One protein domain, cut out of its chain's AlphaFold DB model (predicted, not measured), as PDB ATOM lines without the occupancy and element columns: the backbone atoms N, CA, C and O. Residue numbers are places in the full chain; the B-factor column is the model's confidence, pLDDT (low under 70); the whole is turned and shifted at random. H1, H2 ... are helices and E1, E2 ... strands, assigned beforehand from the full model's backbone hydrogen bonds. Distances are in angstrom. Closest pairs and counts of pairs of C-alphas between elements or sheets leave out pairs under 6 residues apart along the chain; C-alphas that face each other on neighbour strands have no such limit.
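AT A GLANCE: This is residues 604 to 610 and 633 to 755 of the 762 residues of the protein "Hypothetical protein" of Rotaria magnacalcarata (UniProt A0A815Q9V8). What does the model look like as a whole? One twisted sheet of six strands curls round the long helix H1, which fills its hollow face, while the short helix H2 sits over E5 and E4 on the opposite face. H3 only grazes the sheet with residues 740 to 743. What is it made of? The printed part has 130 residues, with three named helices and six named strands in the order E1 H1 E2 E3 E4 H2 E5 E6 H3; the class is mixed, helices and strands, and the mixed sheet runs E1 E6 E5 E4 E3 E2. How tightly is it built? It is compact, with a radius of gyration of the C-alphas of 14.6 A, and rounded, spanning 43 by 36 by 30 A.

IN THESE COORDINATES: Where are the strands? E4, the longest, is residues 684 to 693, 29.0 A from first to last C-alpha, and E5 is residues 718 to 724, 19.7 A. E3 is residues 674 to 678 and E6 is residues 733 to 737, 13.0 A each; E2 is residues 658 to 661, 10.3 A, and E1 is residues 604 to 606, 6.8 A, beginning with C-alpha 604 at (115.368, -34.136, 50.342). Where are the helices? H1 is residues 633 to 653, 30.4 A, from C-alpha 633 at (88.303, -31.768, 57.637). H2 is residues 705 to 713, 12.4 A, and H3 is residues 740 to 745, 8.7 A, ending with C-alpha 745 at (117.658, -51.704, 60.411).

HOW THE PARTS SIT: How are the strands joined side by side? E5 and E4 are parallel at 28 degrees, with N 721 and O 689 2.8 A apart, and with H2 they form a strand-helix-strand unit, two parallel neighbours with a helix between them in the chain, its crossover right-handed. E2, E3 and E4 form a meander, each strand the antiparallel neighbour of the one before, with N 676 and O 686 2.9 A apart across E4 and E3, and N 660 and O 675 2.8 A apart across E3 and E2. E6 is antiparallel to E5, with N 735 and O 722 2.8 A apart, and to the edge strand E1, with N 605 and O 734 2.8 A apart, each of these pairs within hydrogen-bond range. How does H1 meet the sheet? H1 is on the sheet, which curls round it; it touches E4, where the closest C-alphas, of Gly 642 and Thr 692, are 5.4 A apart, and E2, where those of Phe 647 and Trp 661 are 6.8 A apart. Where are the other helices? H2 is on the opposite face from H1 and is close to E5 but not clearly touching it, with 2 pairs of C-alphas within 8 A, the closest being those of Leu 711 and Tyr 718, 5.7 A apart. H3 touches E5, with the C-alphas of Ser 719 and Val 740 closest at 7.1 A, and is only just apart from H2, at 8.1 A. Are the helix backbones complete? Every O i to N i+4 pair in H1, H2 and H3 is within hydrogen-bond range.

THE WHOLE: How far does it reach? The two C-alphas farthest apart are those of Asn 656 and Ile 755, 43.9 A. Where is the chain cut, and which links are long? Residues 611 to 632 are not printed, and C-alphas 610 and 633 are 27.6 A apart across the cut; the links E2 to E3 and E4 to H2 are long. Where is confidence low? The mean pLDDT of the printed part is 80.7, and 21 residues are under 70, among them residues 604 to 610, 633 to 635 and 752 to 755.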
ATOM      1  N   HIS A 604     116.136 -35.285  49.850       45.00
ATOM      2  CA  HIS A 604     115.368 -34.136  50.342       45.00
ATOM      3  C   HIS A 604     115.319 -33.036  49.276       45.00
ATOM      4  O   HIS A 604     116.309 -32.341  49.028       45.00
ATOM      5  N   ILE A 605     114.145 -32.817  48.696       57.66
ATOM      6  CA  ILE A 605     113.961 -31.984  47.509       57.66
ATOM      7  C   ILE A 605     113.290 -30.664  47.890       57.66
ATOM      8  O   ILE A 605     112.136 -30.629  48.318       57.66
ATOM      9  N   ARG A 606     114.020 -29.560  47.697       47.56
ATOM     10  CA  ARG A 606     113.456 -28.204  47.614       47.56
ATOM     11  C   ARG A 606     113.221 -27.878  46.144       47.56
ATOM     12  O   ARG A 606     114.187 -27.788  45.391       47.56
ATOM     13  N   ILE A 607     111.967 -27.698  45.741       49.38
ATOM     14  CA  ILE A 607     111.607 -27.462  44.336       49.38
ATOM     15  C   ILE A 607     111.632 -25.951  44.045       49.38
ATOM     16  O   ILE A 607     110.604 -25.308  43.868       49.38
ATOM     17  N   SER A 608     112.829 -25.356  44.003       30.81
ATOM     18  CA  SER A 608     112.998 -23.901  43.817       30.81
ATOM     19  C   SER A 608     112.547 -23.368  42.447       30.81
ATOM     20  O   SER A 608     112.425 -22.157  42.276       30.81
ATOM     21  N   ASN A 609     112.307 -24.253  41.473       30.64
ATOM     22  CA  ASN A 609     112.081 -23.913  40.066       30.64
ATOM     23  C   ASN A 609     110.654 -24.270  39.591       30.64
ATOM     24  O   ASN A 609     110.469 -24.745  38.478       30.64
ATOM     25  N   ILE A 610     109.630 -24.023  40.416       38.53
ATOM     26  CA  ILE A 610     108.208 -24.288  40.091       38.53
ATOM     27  C   ILE A 610     107.635 -23.389  38.963       38.53
ATOM     28  O   ILE A 610     106.497 -23.569  38.548       38.53
ATOM     29  N   GLU A 633      88.483 -32.161  59.037       60.69
ATOM     30  CA  GLU A 633      88.303 -31.768  57.637       60.69
ATOM     31  C   GLU A 633      89.543 -31.072  57.044       60.69
ATOM     32  O   GLU A 633      89.842 -31.240  55.863       60.69
ATOM     33  N   ASP A 634      90.297 -30.323  57.854       68.38
ATOM     34  CA  ASP A 634      91.474 -29.575  57.400       68.38
ATOM     35  C   ASP A 634      92.720 -30.475  57.318       68.38
ATOM     36  O   ASP A 634      93.558 -30.289  56.429       68.38
ATOM     37  N   ASP A 635      92.789 -31.521  58.150       69.94
ATOM     38  CA  ASP A 635      93.750 -32.623  57.999       69.94
ATOM     39  C   ASP A 635      93.498 -33.411  56.700       69.94
ATOM     40  O   ASP A 635      94.437 -33.674  55.948       69.94
ATOM     41  N   LEU A 636      92.234 -33.727  56.381       77.00
ATOM     42  CA  LEU A 636      91.862 -34.420  55.136       77.00
ATOM     43  C   LEU A 636      92.199 -33.590  53.887       77.00
ATOM     44  O   LEU A 636      92.808 -34.115  52.952       77.00
ATOM     45  N   LYS A 637      91.877 -32.287  53.881       83.44
ATOM     46  CA  LYS A 637      92.301 -31.357  52.813       83.44
ATOM     47  C   LYS A 637      93.825 -31.331  52.679       83.44
ATOM     48  O   LYS A 637      94.346 -31.419  51.574       83.44
ATOM     49  N   THR A 638      94.539 -31.253  53.804       85.38
ATOM     50  CA  THR A 638      96.009 -31.225  53.834       85.38
ATOM     51  C   THR A 638      96.623 -32.509  53.274       85.38
ATOM     52  O   THR A 638      97.592 -32.423  52.525       85.38
ATOM     53  N   GLY A 639      96.049 -33.681  53.568       87.62
ATOM     54  CA  GLY A 639      96.427 -34.950  52.935       87.62
ATOM     55  C   GLY A 639      96.364 -34.852  51.411       87.62
ATOM     56  O   GLY A 639      97.403 -34.938  50.749       87.62
ATOM     57  N   ARG A 640      95.176 -34.523  50.881       89.81
ATOM     58  CA  ARG A 640      94.924 -34.455  49.432       89.81
ATOM     59  C   ARG A 640      95.766 -33.411  48.695       89.81
ATOM     60  O   ARG A 640      96.224 -33.693  47.593       89.81
ATOM     61  N   CYS A 641      96.043 -32.254  49.300       88.69
ATOM     62  CA  CYS A 641      96.966 -31.269  48.722       88.69
ATOM     63  C   CYS A 641      98.396 -31.820  48.560       88.69
ATOM     64  O   CYS A 641      99.064 -31.520  47.573       88.69
ATOM     65  N   GLY A 642      98.876 -32.639  49.503       90.94
ATOM     66  CA  GLY A 642     100.191 -33.273  49.387       90.94
ATOM     67  C   GLY A 642     100.229 -34.430  48.385       90.94
ATOM     68  O   GLY A 642     101.244 -34.604  47.714       90.94
ATOM     69  N   GLU A 643      99.139 -35.187  48.244       93.69
ATOM     70  CA  GLU A 643      99.008 -36.225  47.211       93.69
ATOM     71  C   GLU A 643      99.057 -35.631  45.797       93.69
ATOM     72  O   GLU A 643      99.846 -36.101  44.976       93.69
ATOM     73  N   ASP A 644      98.291 -34.565  45.532       91.44
ATOM     74  CA  ASP A 644      98.288 -33.863  44.239       91.44
ATOM     75  C   ASP A 644      99.675 -33.277  43.917       91.44
ATOM     76  O   ASP A 644     100.209 -33.460  42.821       91.44
ATOM     77  N   PHE A 645     100.329 -32.673  44.917       90.44
ATOM     78  CA  PHE A 645     101.690 -32.144  44.797       90.44
ATOM     79  C   PHE A 645     102.726 -33.236  44.466       90.44
ATOM     80  O   PHE A 645     103.602 -33.028  43.622       90.44
ATOM     81  N   VAL A 646     102.619 -34.427  45.072       93.56
ATOM     82  CA  VAL A 646     103.475 -35.580  44.733       93.56
ATOM     83  C   VAL A 646     103.142 -36.132  43.348       93.56
ATOM     84  O   VAL A 646     104.061 -36.437  42.589       93.56
ATOM     85  N   PHE A 647     101.864 -36.234  42.983       94.00
ATOM     86  CA  PHE A 647     101.436 -36.705  41.665       94.00
ATOM     87  C   PHE A 647     101.965 -35.795  40.544       94.00
ATOM     88  O   PHE A 647     102.578 -36.292  39.596       94.00
ATOM     89  N   GLY A 648     101.845 -34.473  40.697       90.81
ATOM     90  CA  GLY A 648     102.423 -33.490  39.779       90.81
ATOM     91  C   GLY A 648     103.954 -33.565  39.702       90.81
ATOM     92  O   GLY A 648     104.519 -33.626  38.607       90.81
ATOM     93  N   TYR A 649     104.639 -33.658  40.846       91.75
ATOM     94  CA  TYR A 649     106.092 -33.865  40.896       91.75
ATOM     95  C   TYR A 649     106.534 -35.144  40.159       91.75
ATOM     96  O   TYR A 649     107.536 -35.131  39.439       91.75
ATOM     97  N   LEU A 650     105.792 -36.246  40.306       92.81
ATOM     98  CA  LEU A 650     106.083 -37.501  39.612       92.81
ATOM     99  C   LEU A 650     105.864 -37.368  38.102       92.81
ATOM    100  O   LEU A 650     106.716 -37.823  37.344       92.81
ATOM    101  N   GLN A 651     104.790 -36.704  37.657       92.25
ATOM    102  CA  GLN A 651     104.556 -36.432  36.231       92.25
ATOM    103  C   GLN A 651     105.683 -35.597  35.611       92.25
ATOM    104  O   GLN A 651     106.091 -35.855  34.481       92.25
ATOM    105  N   TRP A 652     106.226 -34.636  36.363       90.81
ATOM    106  CA  TRP A 652     107.376 -33.835  35.946       90.81
ATOM    107  C   TRP A 652     108.689 -34.637  35.898       90.81
ATOM    108  O   TRP A 652     109.434 -34.529  34.924       90.81
ATOM    109  N   LYS A 653     108.979 -35.464  36.916       89.12
ATOM    110  CA  LYS A 653     110.226 -36.259  36.995       89.12
ATOM    111  C   LYS A 653     110.227 -37.469  36.049       89.12
ATOM    112  O   LYS A 653     111.296 -37.878  35.601       89.12
ATOM    113  N   TYR A 654     109.055 -38.022  35.728       89.69
ATOM    114  CA  TYR A 654     108.888 -39.268  34.968       89.69
ATOM    115  C   TYR A 654     107.851 -39.151  33.822       89.69
ATOM    116  O   TYR A 654     106.920 -39.956  33.752       89.69
ATOM    117  N   PRO A 655     108.000 -38.204  32.872       86.69
ATOM    118  CA  PRO A 655     106.956 -37.856  31.893       86.69
ATOM    119  C   PRO A 655     106.603 -38.959  30.875       86.69
ATOM    120  O   PRO A 655     105.606 -38.841  30.168       86.69
ATOM    121  N   ASN A 656     107.408 -40.023  30.782       88.25
ATOM    122  CA  ASN A 656     107.166 -41.168  29.893       88.25
ATOM    123  C   ASN A 656     106.573 -42.390  30.621       88.25
ATOM    124  O   ASN A 656     106.064 -43.313  29.972       88.25
ATOM    125  N   GLU A 657     106.643 -42.425  31.952       90.38
ATOM    126  CA  GLU A 657     106.231 -43.575  32.761       90.38
ATOM    127  C   GLU A 657     104.713 -43.581  32.998       90.38
ATOM    128  O   GLU A 657     104.000 -42.664  32.590       90.38
ATOM    129  N   GLN A 658     104.165 -44.656  33.568       91.75
ATOM    130  CA  GLN A 658     102.737 -44.708  33.904       91.75
ATOM    131  C   GLN A 658     102.546 -44.418  35.393       91.75
ATOM    132  O   GLN A 658     102.932 -45.221  36.236       91.75
ATOM    133  N   ILE A 659     101.935 -43.274  35.700       94.44
ATOM    134  CA  ILE A 659     101.673 -42.808  37.066       94.44
ATOM    135  C   ILE A 659     100.161 -42.776  37.288       94.44
ATOM    136  O   ILE A 659      99.421 -42.209  36.486       94.44
ATOM    137  N   GLU A 660      99.704 -43.370  38.384       94.19
ATOM    138  CA  GLU A 660      98.291 -43.552  38.701       94.19
ATOM    139  C   GLU A 660      98.038 -43.235  40.180       94.19
ATOM    140  O   GLU A 660      98.454 -43.981  41.064       94.19
ATOM    141  N   TRP A 661      97.350 -42.126  40.455       93.94
ATOM    142  CA  TRP A 661      96.887 -41.759  41.798       93.94
ATOM    143  C   TRP A 661      95.601 -42.538  42.108       93.94
ATOM    144  O   TRP A 661      94.501 -42.167  41.688       93.94
ATOM    145  N   VAL A 662      95.740 -43.680  42.787       90.31
ATOM    146  CA  VAL A 662      94.683 -44.700  42.897       90.31
ATOM    147  C   VAL A 662      93.513 -44.279  43.789       90.31
ATOM    148  O   VAL A 662      92.406 -44.788  43.611       90.31
ATOM    149  N   ASN A 663      93.712 -43.330  44.708       86.31
ATOM    150  CA  ASN A 663      92.657 -42.712  45.519       86.31
ATOM    151  C   ASN A 663      92.258 -41.291  45.059       86.31
ATOM    152  O   ASN A 663      91.534 -40.619  45.789       86.31
ATOM    153  N   GLN A 664      92.633 -40.821  43.858       86.62
ATOM    154  CA  GLN A 664      92.375 -39.438  43.390       86.62
ATOM    155  C   GLN A 664      90.925 -38.940  43.574       86.62
ATOM    156  O   GLN A 664      90.700 -37.778  43.894       86.62
ATOM    157  N   LYS A 665      89.922 -39.798  43.340       78.00
ATOM    158  CA  LYS A 665      88.493 -39.402  43.344       78.00
ATOM    159  C   LYS A 665      87.753 -39.694  44.653       78.00
ATOM    160  O   LYS A 665      86.644 -39.202  44.839       78.00
ATOM    161  N   ARG A 666      88.312 -40.565  45.496       81.25
ATOM    162  CA  ARG A 666      87.814 -41.022  46.808       81.25
ATOM    163  C   ARG A 666      88.837 -41.987  47.397       81.25
ATOM    164  O   ARG A 666      89.618 -42.555  46.635       81.25
ATOM    165  N   GLU A 667      88.764 -42.280  48.694       81.94
ATOM    166  CA  GLU A 667      89.574 -43.369  49.247       81.94
ATOM    167  C   GLU A 667      89.340 -44.692  48.514       81.94
ATOM    168  O   GLU A 667      88.207 -45.139  48.313       81.94
ATOM    169  N   SER A 668      90.446 -45.301  48.091       80.56
ATOM    170  CA  SER A 668      90.483 -46.575  47.374       80.56
ATOM    171  C   SER A 668      90.402 -47.773  48.324       80.56
ATOM    172  O   SER A 668      90.055 -48.872  47.895       80.56
ATOM    173  N   GLY A 669      90.750 -47.569  49.601       81.19
ATOM    174  CA  GLY A 669      91.015 -48.640  50.563       81.19
ATOM    175  C   GLY A 669      92.336 -49.381  50.309       81.19
ATOM    176  O   GLY A 669      92.624 -50.350  51.007       81.19
ATOM    177  N   LEU A 670      93.133 -48.950  49.324       88.31
ATOM    178  CA  LEU A 670      94.441 -49.531  49.039       88.31
ATOM    179  C   LEU A 670      95.501 -49.000  50.023       88.31
ATOM    180  O   LEU A 670      95.419 -47.855  50.463       88.31
ATOM    181  N   PRO A 671      96.521 -49.805  50.357       91.25
ATOM    182  CA  PRO A 671      97.586 -49.439  51.293       91.25
ATOM    183  C   PRO A 671      98.725 -48.612  50.650       91.25
ATOM    184  O   PRO A 671      99.900 -48.820  50.967       91.25
ATOM    185  N   TYR A 672      98.374 -47.753  49.692       93.81
ATOM    186  CA  TYR A 672      99.228 -46.783  48.997       93.81
ATOM    187  C   TYR A 672      98.340 -45.809  48.196       93.81
ATOM    188  O   TYR A 672      97.251 -46.187  47.751       93.81
ATOM    189  N   ASP A 673      98.824 -44.589  47.958       94.69
ATOM    190  CA  ASP A 673      98.079 -43.520  47.274       94.69
ATOM    191  C   ASP A 673      98.383 -43.467  45.774       94.69
ATOM    192  O   ASP A 673      97.496 -43.241  44.949       94.69
ATOM    193  N   ILE A 674      99.643 -43.691  45.392       95.88
ATOM    194  CA  ILE A 674     100.115 -43.564  44.008       95.88
ATOM    195  C   ILE A 674     100.854 -44.839  43.585       95.88
ATOM    196  O   ILE A 674     101.627 -45.422  44.343       95.88
ATOM    197  N   ARG A 675     100.625 -45.273  42.344       95.25
ATOM    198  CA  ARG A 675     101.359 -46.347  41.670       95.25
ATOM    199  C   ARG A 675     102.153 -45.769  40.501       95.25
ATOM    200  O   ARG A 675     101.588 -45.073  39.662       95.25
ATOM    201  N   LEU A 676     103.444 -46.079  40.439       93.75
ATOM    202  CA  LEU A 676     104.363 -45.686  39.370       93.75
ATOM    203  C   LEU A 676     104.896 -46.953  38.691       93.75
ATOM    204  O   LEU A 676     105.514 -47.788  39.339       93.75
ATOM    205  N   VAL A 677     104.650 -47.117  37.393       92.31
ATOM    206  CA  VAL A 677     105.148 -48.246  36.594       92.31
ATOM    207  C   VAL A 677     106.243 -47.743  35.661       92.31
ATOM    208  O   VAL A 677     105.972 -46.983  34.726       92.31
ATOM    209  N   HIS A 678     107.476 -48.172  35.938       86.44
ATOM    210  CA  HIS A 678     108.686 -47.815  35.201       86.44
ATOM    211  C   HIS A 678     108.847 -48.719  33.964       86.44
ATOM    212  O   HIS A 678     109.533 -49.745  34.003       86.44
ATOM    213  N   LYS A 679     108.240 -48.320  32.843       81.25
ATOM    214  CA  LYS A 679     108.313 -48.990  31.529       81.25
ATOM    215  C   LYS A 679     109.757 -49.124  31.048       81.25
ATOM    216  O   LYS A 679     110.127 -50.114  30.423       81.25
ATOM    217  N   THR A 680     110.601 -48.143  31.376       69.56
ATOM    218  CA  THR A 680     112.037 -48.152  31.048       69.56
ATOM    219  C   THR A 680     112.839 -49.233  31.781       69.56
ATOM    220  O   THR A 680     113.945 -49.555  31.349       69.56
ATOM    221  N   THR A 681     112.307 -49.828  32.858       67.19
ATOM    222  CA  THR A 681     112.994 -50.855  33.662       67.19
ATOM    223  C   THR A 681     112.156 -52.127  33.825       67.19
ATOM    224  O   THR A 681     111.983 -52.643  34.927       67.19
ATOM    225  N   ASN A 682     111.680 -52.670  32.696       72.81
ATOM    226  CA  ASN A 682     110.960 -53.950  32.621       72.81
ATOM    227  C   ASN A 682     109.660 -53.936  33.458       72.81
ATOM    228  O   ASN A 682     109.419 -54.823  34.280       72.81
ATOM    229  N   ASP A 683     108.862 -52.878  33.274       78.56
ATOM    230  CA  ASP A 683     107.590 -52.608  33.963       78.56
ATOM    231  C   ASP A 683     107.665 -52.708  35.500       78.56
ATOM    232  O   ASP A 683     106.691 -53.061  36.178       78.56
ATOM    233  N   LYS A 684     108.828 -52.368  36.086       84.75
ATOM    234  CA  LYS A 684     108.997 -52.360  37.542       84.75
ATOM    235  C   LYS A 684     107.978 -51.400  38.159       84.75
ATOM    236  O   LYS A 684     108.026 -50.193  37.941       84.75
ATOM    237  N   THR A 685     107.074 -51.947  38.963       90.38
ATOM    238  CA  THR A 685     106.062 -51.169  39.683       90.38
ATOM    239  C   THR A 685     106.587 -50.738  41.049       90.38
ATOM    240  O   THR A 685     107.059 -51.569  41.826       90.38
ATOM    241  N   GLU A 686     106.470 -49.448  41.338       92.25
ATOM    242  CA  GLU A 686     106.712 -48.804  42.625       92.25
ATOM    243  C   GLU A 686     105.377 -48.333  43.229       92.25
ATOM    244  O   GLU A 686     104.510 -47.794  42.533       92.25
ATOM    245  N   LEU A 687     105.204 -48.572  44.528       94.56
ATOM    246  CA  LEU A 687     104.038 -48.195  45.320       94.56
ATOM    247  C   LEU A 687     104.433 -47.051  46.254       94.56
ATOM    248  O   LEU A 687     105.433 -47.143  46.971       94.56
ATOM    249  N   ILE A 688     103.662 -45.970  46.222       94.81
ATOM    250  CA  ILE A 688     103.991 -44.704  46.869       94.81
ATOM    251  C   ILE A 688     102.884 -44.326  47.852       94.81
ATOM    252  O   ILE A 688     101.717 -44.191  47.487       94.81
ATOM    253  N   GLU A 689     103.285 -44.139  49.105       95.19
ATOM    254  CA  GLU A 689     102.452 -43.677  50.218       95.19
ATOM    255  C   GLU A 689     102.825 -42.230  50.557       95.19
ATOM    256  O   GLU A 689     104.000 -41.935  50.795       95.19
ATOM    257  N   VAL A 690     101.850 -41.326  50.604       93.62
ATOM    258  CA  VAL A 690     102.073 -39.892  50.805       93.62
ATOM    259  C   VAL A 690     101.759 -39.499  52.247       93.62
ATOM    260  O   VAL A 690     100.675 -39.740  52.770       93.62
ATOM    261  N   LYS A 691     102.722 -38.868  52.929       92.56
ATOM    262  CA  LYS A 691     102.580 -38.435  54.330       92.56
ATOM    263  C   LYS A 691     102.793 -36.930  54.454       92.56
ATOM    264  O   LYS A 691     103.925 -36.468  54.615       92.56
ATOM    265  N   THR A 692     101.694 -36.185  54.386       91.12
ATOM    266  CA  THR A 692     101.678 -34.715  54.398       91.12
ATOM    267  C   THR A 692     101.668 -34.127  55.814       91.12
ATOM    268  O   THR A 692     101.059 -34.678  56.728       91.12
ATOM    269  N   THR A 693     102.322 -32.979  56.004       86.06
ATOM    270  CA  THR A 693     102.202 -32.136  57.204       86.06
ATOM    271  C   THR A 693     102.367 -30.654  56.861       86.06
ATOM    272  O   THR A 693     103.148 -30.303  55.979       86.06
ATOM    273  N   ARG A 694     101.671 -29.778  57.598       81.44
ATOM    274  CA  ARG A 694     101.870 -28.313  57.605       81.44
ATOM    275  C   ARG A 694     102.917 -27.847  58.636       81.44
ATOM    276  O   ARG A 694     103.095 -26.649  58.832       81.44
ATOM    277  N   SER A 695     103.568 -28.771  59.352       77.25
ATOM    278  CA  SER A 695     104.474 -28.467  60.468       77.25
ATOM    279  C   SER A 695     105.874 -29.038  60.253       77.25
ATOM    280  O   SER A 695     106.106 -30.240  60.388       77.25
ATOM    281  N   TYR A 696     106.844 -28.155  60.018       67.06
ATOM    282  CA  TYR A 696     108.260 -28.504  59.825       67.06
ATOM    283  C   TYR A 696     108.891 -29.219  61.038       67.06
ATOM    284  O   TYR A 696     109.870 -29.946  60.899       67.06
ATOM    285  N   ASN A 697     108.318 -29.035  62.233       65.81
ATOM    286  CA  ASN A 697     108.788 -29.655  63.477       65.81
ATOM    287  C   ASN A 697     108.136 -31.021  63.758       65.81
ATOM    288  O   ASN A 697     108.584 -31.749  64.647       65.81
ATOM    289  N   GLN A 698     107.081 -31.392  63.026       72.62
ATOM    290  CA  GLN A 698     106.483 -32.715  63.138       72.62
ATOM    291  C   GLN A 698     107.419 -33.730  62.473       72.62
ATOM    292  O   GLN A 698     107.507 -33.800  61.251       72.62
ATOM    293  N   ASN A 699     108.104 -34.551  63.272       70.12
ATOM    294  CA  ASN A 699     109.048 -35.576  62.793       70.12
ATOM    295  C   ASN A 699     108.502 -37.014  62.844       70.12
ATOM    296  O   ASN A 699     109.209 -37.961  62.513       70.12
ATOM    297  N   THR A 700     107.232 -37.181  63.212       78.69
ATOM    298  CA  THR A 700     106.502 -38.456  63.184       78.69
ATOM    299  C   THR A 700     105.369 -38.417  62.158       78.69
ATOM    300  O   THR A 700     104.910 -37.351  61.741       78.69
ATOM    301  N   PHE A 701     104.917 -39.589  61.726       84.12
ATOM    302  CA  PHE A 701     103.709 -39.783  60.925       84.12
ATOM    303  C   PHE A 701     103.079 -41.127  61.312       84.12
ATOM    304  O   PHE A 701     103.768 -41.999  61.837       84.12
ATOM    305  N   GLN A 702     101.774 -41.282  61.094       82.75
ATOM    306  CA  GLN A 702     101.069 -42.537  61.367       82.75
ATOM    307  C   GLN A 702     101.032 -43.410  60.105       82.75
ATOM    308  O   GLN A 702     100.961 -42.888  58.991       82.75
ATOM    309  N   MET A 703     101.051 -44.731  60.284       79.81
ATOM    310  CA  MET A 703     100.779 -45.717  59.233       79.81
ATOM    311  C   MET A 703      99.673 -46.657  59.702       79.81
ATOM    312  O   MET A 703      99.618 -47.004  60.883       79.81
ATOM    313  N   SER A 704      98.800 -47.074  58.786       79.94
ATOM    314  CA  SER A 704      97.810 -48.117  59.065       79.94
ATOM    315  C   SER A 704      98.446 -49.512  59.024       79.94
ATOM    316  O   SER A 704      99.534 -49.696  58.476       79.94
ATOM    317  N   ILE A 705      97.758 -50.519  59.578       75.19
ATOM    318  CA  ILE A 705      98.230 -51.915  59.541       75.19
ATOM    319  C   ILE A 705      98.413 -52.377  58.086       75.19
ATOM    320  O   ILE A 705      99.486 -52.863  57.745       75.19
ATOM    321  N   GLY A 706      97.443 -52.104  57.205       80.12
ATOM    322  CA  GLY A 706      97.543 -52.453  55.784       80.12
ATOM    323  C   GLY A 706      98.709 -51.766  55.059       80.12
ATOM    324  O   GLY A 706      99.348 -52.384  54.212       80.12
ATOM    325  N   GLN A 707      99.039 -50.515  55.409       86.44
ATOM    326  CA  GLN A 707     100.217 -49.813  54.872       86.44
ATOM    327  C   GLN A 707     101.524 -50.478  55.318       86.44
ATOM    328  O   GLN A 707     102.433 -50.656  54.508       86.44
ATOM    329  N   ILE A 708     101.605 -50.910  56.582       80.94
ATOM    330  CA  ILE A 708     102.733 -51.709  57.072       80.94
ATOM    331  C   ILE A 708     102.802 -53.047  56.323       80.94
ATOM    332  O   ILE A 708     103.857 -53.370  55.791       80.94
ATOM    333  N   GLU A 709     101.703 -53.796  56.214       82.94
ATOM    334  CA  GLU A 709     101.644 -55.095  55.519       82.94
ATOM    335  C   GLU A 709     102.051 -54.997  54.040       82.94
ATOM    336  O   GLU A 709     102.843 -55.808  53.559       82.94
ATOM    337  N   CYS A 710     101.584 -53.966  53.330       85.12
ATOM    338  CA  CYS A 710     101.968 -53.696  51.945       85.12
ATOM    339  C   CYS A 710     103.462 -53.382  51.808       85.12
ATOM    340  O   CYS A 710     104.121 -53.906  50.907       85.12
ATOM    341  N   LEU A 711     104.011 -52.591  52.735       84.00
ATOM    342  CA  LEU A 711     105.443 -52.328  52.834       84.00
ATOM    343  C   LEU A 711     106.223 -53.625  53.098       84.00
ATOM    344  O   LEU A 711     107.247 -53.843  52.452       84.00
ATOM    345  N   LEU A 712     105.734 -54.521  53.974       78.69
ATOM    346  CA  LEU A 712     106.381 -55.817  54.237       78.69
ATOM    347  C   LEU A 712     106.406 -56.710  52.983       78.69
ATOM    348  O   LEU A 712     107.357 -57.469  52.798       78.69
ATOM    349  N   ALA A 713     105.371 -56.627  52.142       85.31
ATOM    350  CA  ALA A 713     105.242 -57.400  50.908       85.31
ATOM    351  C   ALA A 713     106.054 -56.826  49.727       85.31
ATOM    352  O   ALA A 713     106.470 -57.583  48.855       85.31
ATOM    353  N   ASN A 714     106.309 -55.512  49.701       86.44
ATOM    354  CA  ASN A 714     106.889 -54.795  48.555       86.44
ATOM    355  C   ASN A 714     108.211 -54.076  48.905       86.44
ATOM    356  O   ASN A 714     108.461 -52.967  48.444       86.44
ATOM    357  N   LEU A 715     109.066 -54.694  49.725       77.56
ATOM    358  CA  LEU A 715     110.233 -54.070  50.384       77.56
ATOM    359  C   LEU A 715     111.156 -53.210  49.496       77.56
ATOM    360  O   LEU A 715     111.624 -52.164  49.947       77.56
ATOM    361  N   ASP A 716     111.421 -53.648  48.264       81.38
ATOM    362  CA  ASP A 716     112.339 -52.987  47.316       81.38
ATOM    363  C   ASP A 716     111.612 -52.043  46.329       81.38
ATOM    364  O   ASP A 716     112.223 -51.462  45.420       81.38
ATOM    365  N   ASN A 717     110.290 -51.923  46.499       88.88
ATOM    366  CA  ASN A 717     109.330 -51.283  45.598       88.88
ATOM    367  C   ASN A 717     108.317 -50.382  46.344       88.88
ATOM    368  O   ASN A 717     107.392 -49.885  45.709       88.88
ATOM    369  N   TYR A 718     108.441 -50.189  47.661       90.38
ATOM    370  CA  TYR A 718     107.539 -49.361  48.470       90.38
ATOM    371  C   TYR A 718     108.294 -48.156  49.036       90.38
ATOM    372  O   TYR A 718     109.272 -48.312  49.778       90.38
ATOM    373  N   SER A 719     107.821 -46.957  48.704       91.31
ATOM    374  CA  SER A 719     108.450 -45.680  49.054       91.31
ATOM    375  C   SER A 719     107.458 -44.777  49.788       91.31
ATOM    376  O   SER A 719     106.320 -44.612  49.356       91.31
ATOM    377  N   ILE A 720     107.890 -44.143  50.883       91.56
ATOM    378  CA  ILE A 720     107.065 -43.161  51.606       91.56
ATOM    379  C   ILE A 720     107.517 -41.753  51.208       91.56
ATOM    380  O   ILE A 720     108.659 -41.360  51.445       91.56
ATOM    381  N   TYR A 721     106.619 -40.987  50.597       92.94
ATOM    382  CA  TYR A 721     106.857 -39.620  50.146       92.94
ATOM    383  C   TYR A 721     106.350 -38.656  51.217       92.94
ATOM    384  O   TYR A 721     105.151 -38.426  51.375       92.94
ATOM    385  N   ARG A 722     107.279 -38.107  52.004       90.00
ATOM    386  CA  ARG A 722     106.951 -37.209  53.112       90.00
ATOM    387  C   ARG A 722     106.913 -35.768  52.620       90.00
ATOM    388  O   ARG A 722     107.946 -35.234  52.220       90.00
ATOM    389  N   VAL A 723     105.738 -35.148  52.667       90.69
ATOM    390  CA  VAL A 723     105.496 -33.803  52.131       90.69
ATOM    391  C   VAL A 723     105.377 -32.808  53.279       90.69
ATOM    392  O   VAL A 723     104.489 -32.932  54.121       90.69
ATOM    393  N   HIS A 724     106.242 -31.797  53.304       88.94
ATOM    394  CA  HIS A 724     105.950 -30.570  54.039       88.94
ATOM    395  C   HIS A 724     105.184 -29.647  53.092       88.94
ATOM    396  O   HIS A 724     105.774 -29.150  52.134       88.94
ATOM    397  N   TYR A 725     103.886 -29.464  53.325       85.25
ATOM    398  CA  TYR A 725     103.013 -28.668  52.466       85.25
ATOM    399  C   TYR A 725     102.767 -27.285  53.071       85.25
ATOM    400  O   TYR A 725     102.352 -27.163  54.226       85.25
ATOM    401  N   THR A 726     102.974 -26.250  52.265       81.31
ATOM    402  CA  THR A 726     102.667 -24.851  52.574       81.31
ATOM    403  C   THR A 726     101.800 -24.245  51.482       81.31
ATOM    404  O   THR A 726     101.904 -24.628  50.322       81.31
ATOM    405  N   ASP A 727     100.979 -23.257  51.841       77.38
ATOM    406  CA  ASP A 727     100.072 -22.595  50.890       77.38
ATOM    407  C   ASP A 727     100.817 -21.722  49.844       77.38
ATOM    408  O   ASP A 727     100.214 -21.283  48.869       77.38
ATOM    409  N   ASP A 728     102.134 -21.514  50.009       78.38
ATOM    410  CA  ASP A 728     103.066 -21.246  48.901       78.38
ATOM    411  C   ASP A 728     103.795 -22.549  48.532       78.38
ATOM    412  O   ASP A 728     104.654 -23.038  49.275       78.38
ATOM    413  N   GLU A 729     103.469 -23.095  47.362       69.38
ATOM    414  CA  GLU A 729     104.038 -24.334  46.820       69.38
ATOM    415  C   GLU A 729     105.564 -24.284  46.651       69.38
ATOM    416  O   GLU A 729     106.228 -25.316  46.733       69.38
ATOM    417  N   LYS A 730     106.157 -23.094  46.473       73.00
ATOM    418  CA  LYS A 730     107.617 -22.918  46.314       73.00
ATOM    419  C   LYS A 730     108.387 -23.165  47.612       73.00
ATOM    420  O   LYS A 730     109.607 -23.336  47.580       73.00
ATOM    421  N   LEU A 731     107.685 -23.158  48.745       77.00
ATOM    422  CA  LEU A 731     108.223 -23.468  50.069       77.00
ATOM    423  C   LEU A 731     107.902 -24.910  50.507       77.00
ATOM    424  O   LEU A 731     108.488 -25.388  51.485       77.00
ATOM    425  N   SER A 732     107.048 -25.619  49.761       83.44
ATOM    426  CA  SER A 732     106.758 -27.036  49.981       83.44
ATOM    427  C   SER A 732     107.967 -27.911  49.627       83.44
ATOM    428  O   SER A 732     108.731 -27.623  48.699       83.44
ATOM    429  N   THR A 733     108.166 -29.002  50.369       85.81
ATOM    430  CA  THR A 733     109.290 -29.932  50.150       85.81
ATOM    431  C   THR A 733     108.845 -31.386  50.182       85.81
ATOM    432  O   THR A 733     107.950 -31.765  50.938       85.81
ATOM    433  N   ILE A 734     109.511 -32.216  49.375       88.69
ATOM    434  CA  ILE A 734     109.319 -33.670  49.350       88.69
ATOM    435  C   ILE A 734     110.595 -34.319  49.885       88.69
ATOM    436  O   ILE A 734     111.691 -34.047  49.400       88.69
ATOM    437  N   THR A 735     110.459 -35.187  50.886       86.31
ATOM    438  CA  THR A 735     111.526 -36.088  51.342       86.31
ATOM    439  C   THR A 735     111.141 -37.517  50.992       86.31
ATOM    440  O   THR A 735     110.141 -38.028  51.497       86.31
ATOM    441  N   ILE A 736     111.932 -38.162  50.135       88.75
ATOM    442  CA  ILE A 736     111.664 -39.531  49.681       88.75
ATOM    443  C   ILE A 736     112.318 -40.528  50.645       88.75
ATOM    444  O   ILE A 736     113.528 -40.489  50.878       88.75
ATOM    445  N   LEU A 737     111.506 -41.430  51.201       84.81
ATOM    446  CA  LEU A 737     111.912 -42.523  52.083       84.81
ATOM    447  C   LEU A 737     111.746 -43.859  51.340       84.81
ATOM    448  O   LEU A 737     110.758 -44.571  51.529       84.81
ATOM    449  N   SER A 738     112.700 -44.189  50.471       83.44
ATOM    450  CA  SER A 738     112.786 -45.505  49.823       83.44
ATOM    451  C   SER A 738     113.535 -46.515  50.709       83.44
ATOM    452  O   SER A 738     114.140 -46.149  51.720       83.44
ATOM    453  N   GLN A 739     113.476 -47.810  50.367       77.44
ATOM    454  CA  GLN A 739     114.149 -48.900  51.102       77.44
ATOM    455  C   GLN A 739     113.873 -48.884  52.622       77.44
ATOM    456  O   GLN A 739     114.781 -49.087  53.433       77.44
ATOM    457  N   VAL A 740     112.627 -48.633  53.045       76.50
ATOM    458  CA  VAL A 740     112.275 -48.304  54.445       76.50
ATOM    459  C   VAL A 740     112.823 -49.317  55.469       76.50
ATOM    460  O   VAL A 740     113.313 -48.929  56.533       76.50
ATOM    461  N   LYS A 741     112.856 -50.610  55.122       71.69
ATOM    462  CA  LYS A 741     113.491 -51.685  55.910       71.69
ATOM    463  C   LYS A 741     114.954 -51.393  56.273       71.69
ATOM    464  O   LYS A 741     115.348 -51.593  57.419       71.69
ATOM    465  N   VAL A 742     115.750 -50.881  55.335       73.75
ATOM    466  CA  VAL A 742     117.164 -50.524  55.545       73.75
ATOM    467  C   VAL A 742     117.292 -49.348  56.518       73.75
ATOM    468  O   VAL A 742     118.224 -49.310  57.323       73.75
ATOM    469  N   HIS A 743     116.342 -48.409  56.501       70.56
ATOM    470  CA  HIS A 743     116.311 -47.274  57.427       70.56
ATOM    471  C   HIS A 743     115.923 -47.688  58.849       70.56
ATOM    472  O   HIS A 743     116.536 -47.207  59.804       70.56
ATOM    473  N   LEU A 744     114.985 -48.629  58.994       69.75
ATOM    474  CA  LEU A 744     114.659 -49.260  60.277       69.75
ATOM    475  C   LEU A 744     115.861 -50.050  60.829       69.75
ATOM    476  O   LEU A 744     116.280 -49.826  61.962       69.75
ATOM    477  N   GLN A 745     116.488 -50.904  60.012       72.00
ATOM    478  CA  GLN A 745     117.658 -51.704  60.411       72.00
ATOM    479  C   GLN A 745     118.864 -50.847  60.829       72.00
ATOM    480  O   GLN A 745     119.542 -51.169  61.803       72.00
ATOM    481  N   LYS A 746     119.117 -49.725  60.142       72.50
ATOM    482  CA  LYS A 746     120.177 -48.761  60.506       72.50
ATOM    483  C   LYS A 746     119.816 -47.871  61.708       72.50
ATOM    484  O   LYS A 746     120.646 -47.066  62.123       72.50
ATOM    485  N   LYS A 747     118.605 -48.008  62.267       72.31
ATOM    486  CA  LYS A 747     118.027 -47.151  63.322       72.31
ATOM    487  C   LYS A 747     118.002 -45.655  62.920       72.31
ATOM    488  O   LYS A 747     118.120 -44.773  63.766       72.31
ATOM    489  N   ASN A 748     117.828 -45.394  61.615       67.75
ATOM    490  CA  ASN A 748     117.588 -44.071  61.010       67.75
ATOM    491  C   ASN A 748     116.092 -43.706  60.983       67.75
ATOM    492  O   ASN A 748     115.744 -42.532  60.912       67.75
ATOM    493  N   LEU A 749     115.219 -44.715  61.013       70.38
ATOM    494  CA  LEU A 749     113.782 -44.598  61.245       70.38
ATOM    495  C   LEU A 749     113.432 -45.452  62.472       70.38
ATOM    496  O   LEU A 749     114.082 -46.470  62.720       70.38
ATOM    497  N   ALA A 750     112.412 -45.051  63.226       71.38
ATOM    498  CA  ALA A 750     111.887 -45.798  64.363       71.38
ATOM    499  C   ALA A 750     110.361 -45.907  64.259       71.38
ATOM    500  O   ALA A 750     109.705 -44.973  63.798       71.38
ATOM    501  N   LEU A 751     109.810 -47.037  64.703       73.31
ATOM    502  CA  LEU A 751     108.369 -47.241  64.849       73.31
ATOM    503  C   LEU A 751     107.980 -47.010  66.312       73.31
ATOM    504  O   LEU A 751     108.684 -47.458  67.216       73.31
ATOM    505  N   SER A 752     106.851 -46.345  66.546       63.59
ATOM    506  CA  SER A 752     106.267 -46.167  67.876       63.59
ATOM    507  C   SER A 752     104.762 -46.416  67.838       63.59
ATOM    508  O   SER A 752     104.061 -45.940  66.946       63.59
ATOM    509  N   MET A 753     104.253 -47.165  68.818       62.06
ATOM    510  CA  MET A 753     102.822 -47.424  68.966       62.06
ATOM    511  C   MET A 753     102.213 -46.449  69.973       62.06
ATOM    512  O   MET A 753     102.482 -46.534  71.169       62.06
ATOM    513  N   THR A 754     101.361 -45.550  69.485       52.34
ATOM    514  CA  THR A 754     100.592 -44.617  70.316       52.34
ATOM    515  C   THR A 754      99.260 -45.254  70.702       52.34
ATOM    516  O   THR A 754      98.361 -45.375  69.870       52.34
ATOM    517  N   ILE A 755      99.105 -45.655  71.966       55.59
ATOM    518  CA  ILE A 755      97.861 -46.280  72.443       55.59
ATOM    519  C   ILE A 755      96.836 -45.189  72.776       55.59
ATOM    520  O   ILE A 755      96.784 -44.690  73.904       55.59
TER     521      ILE A 755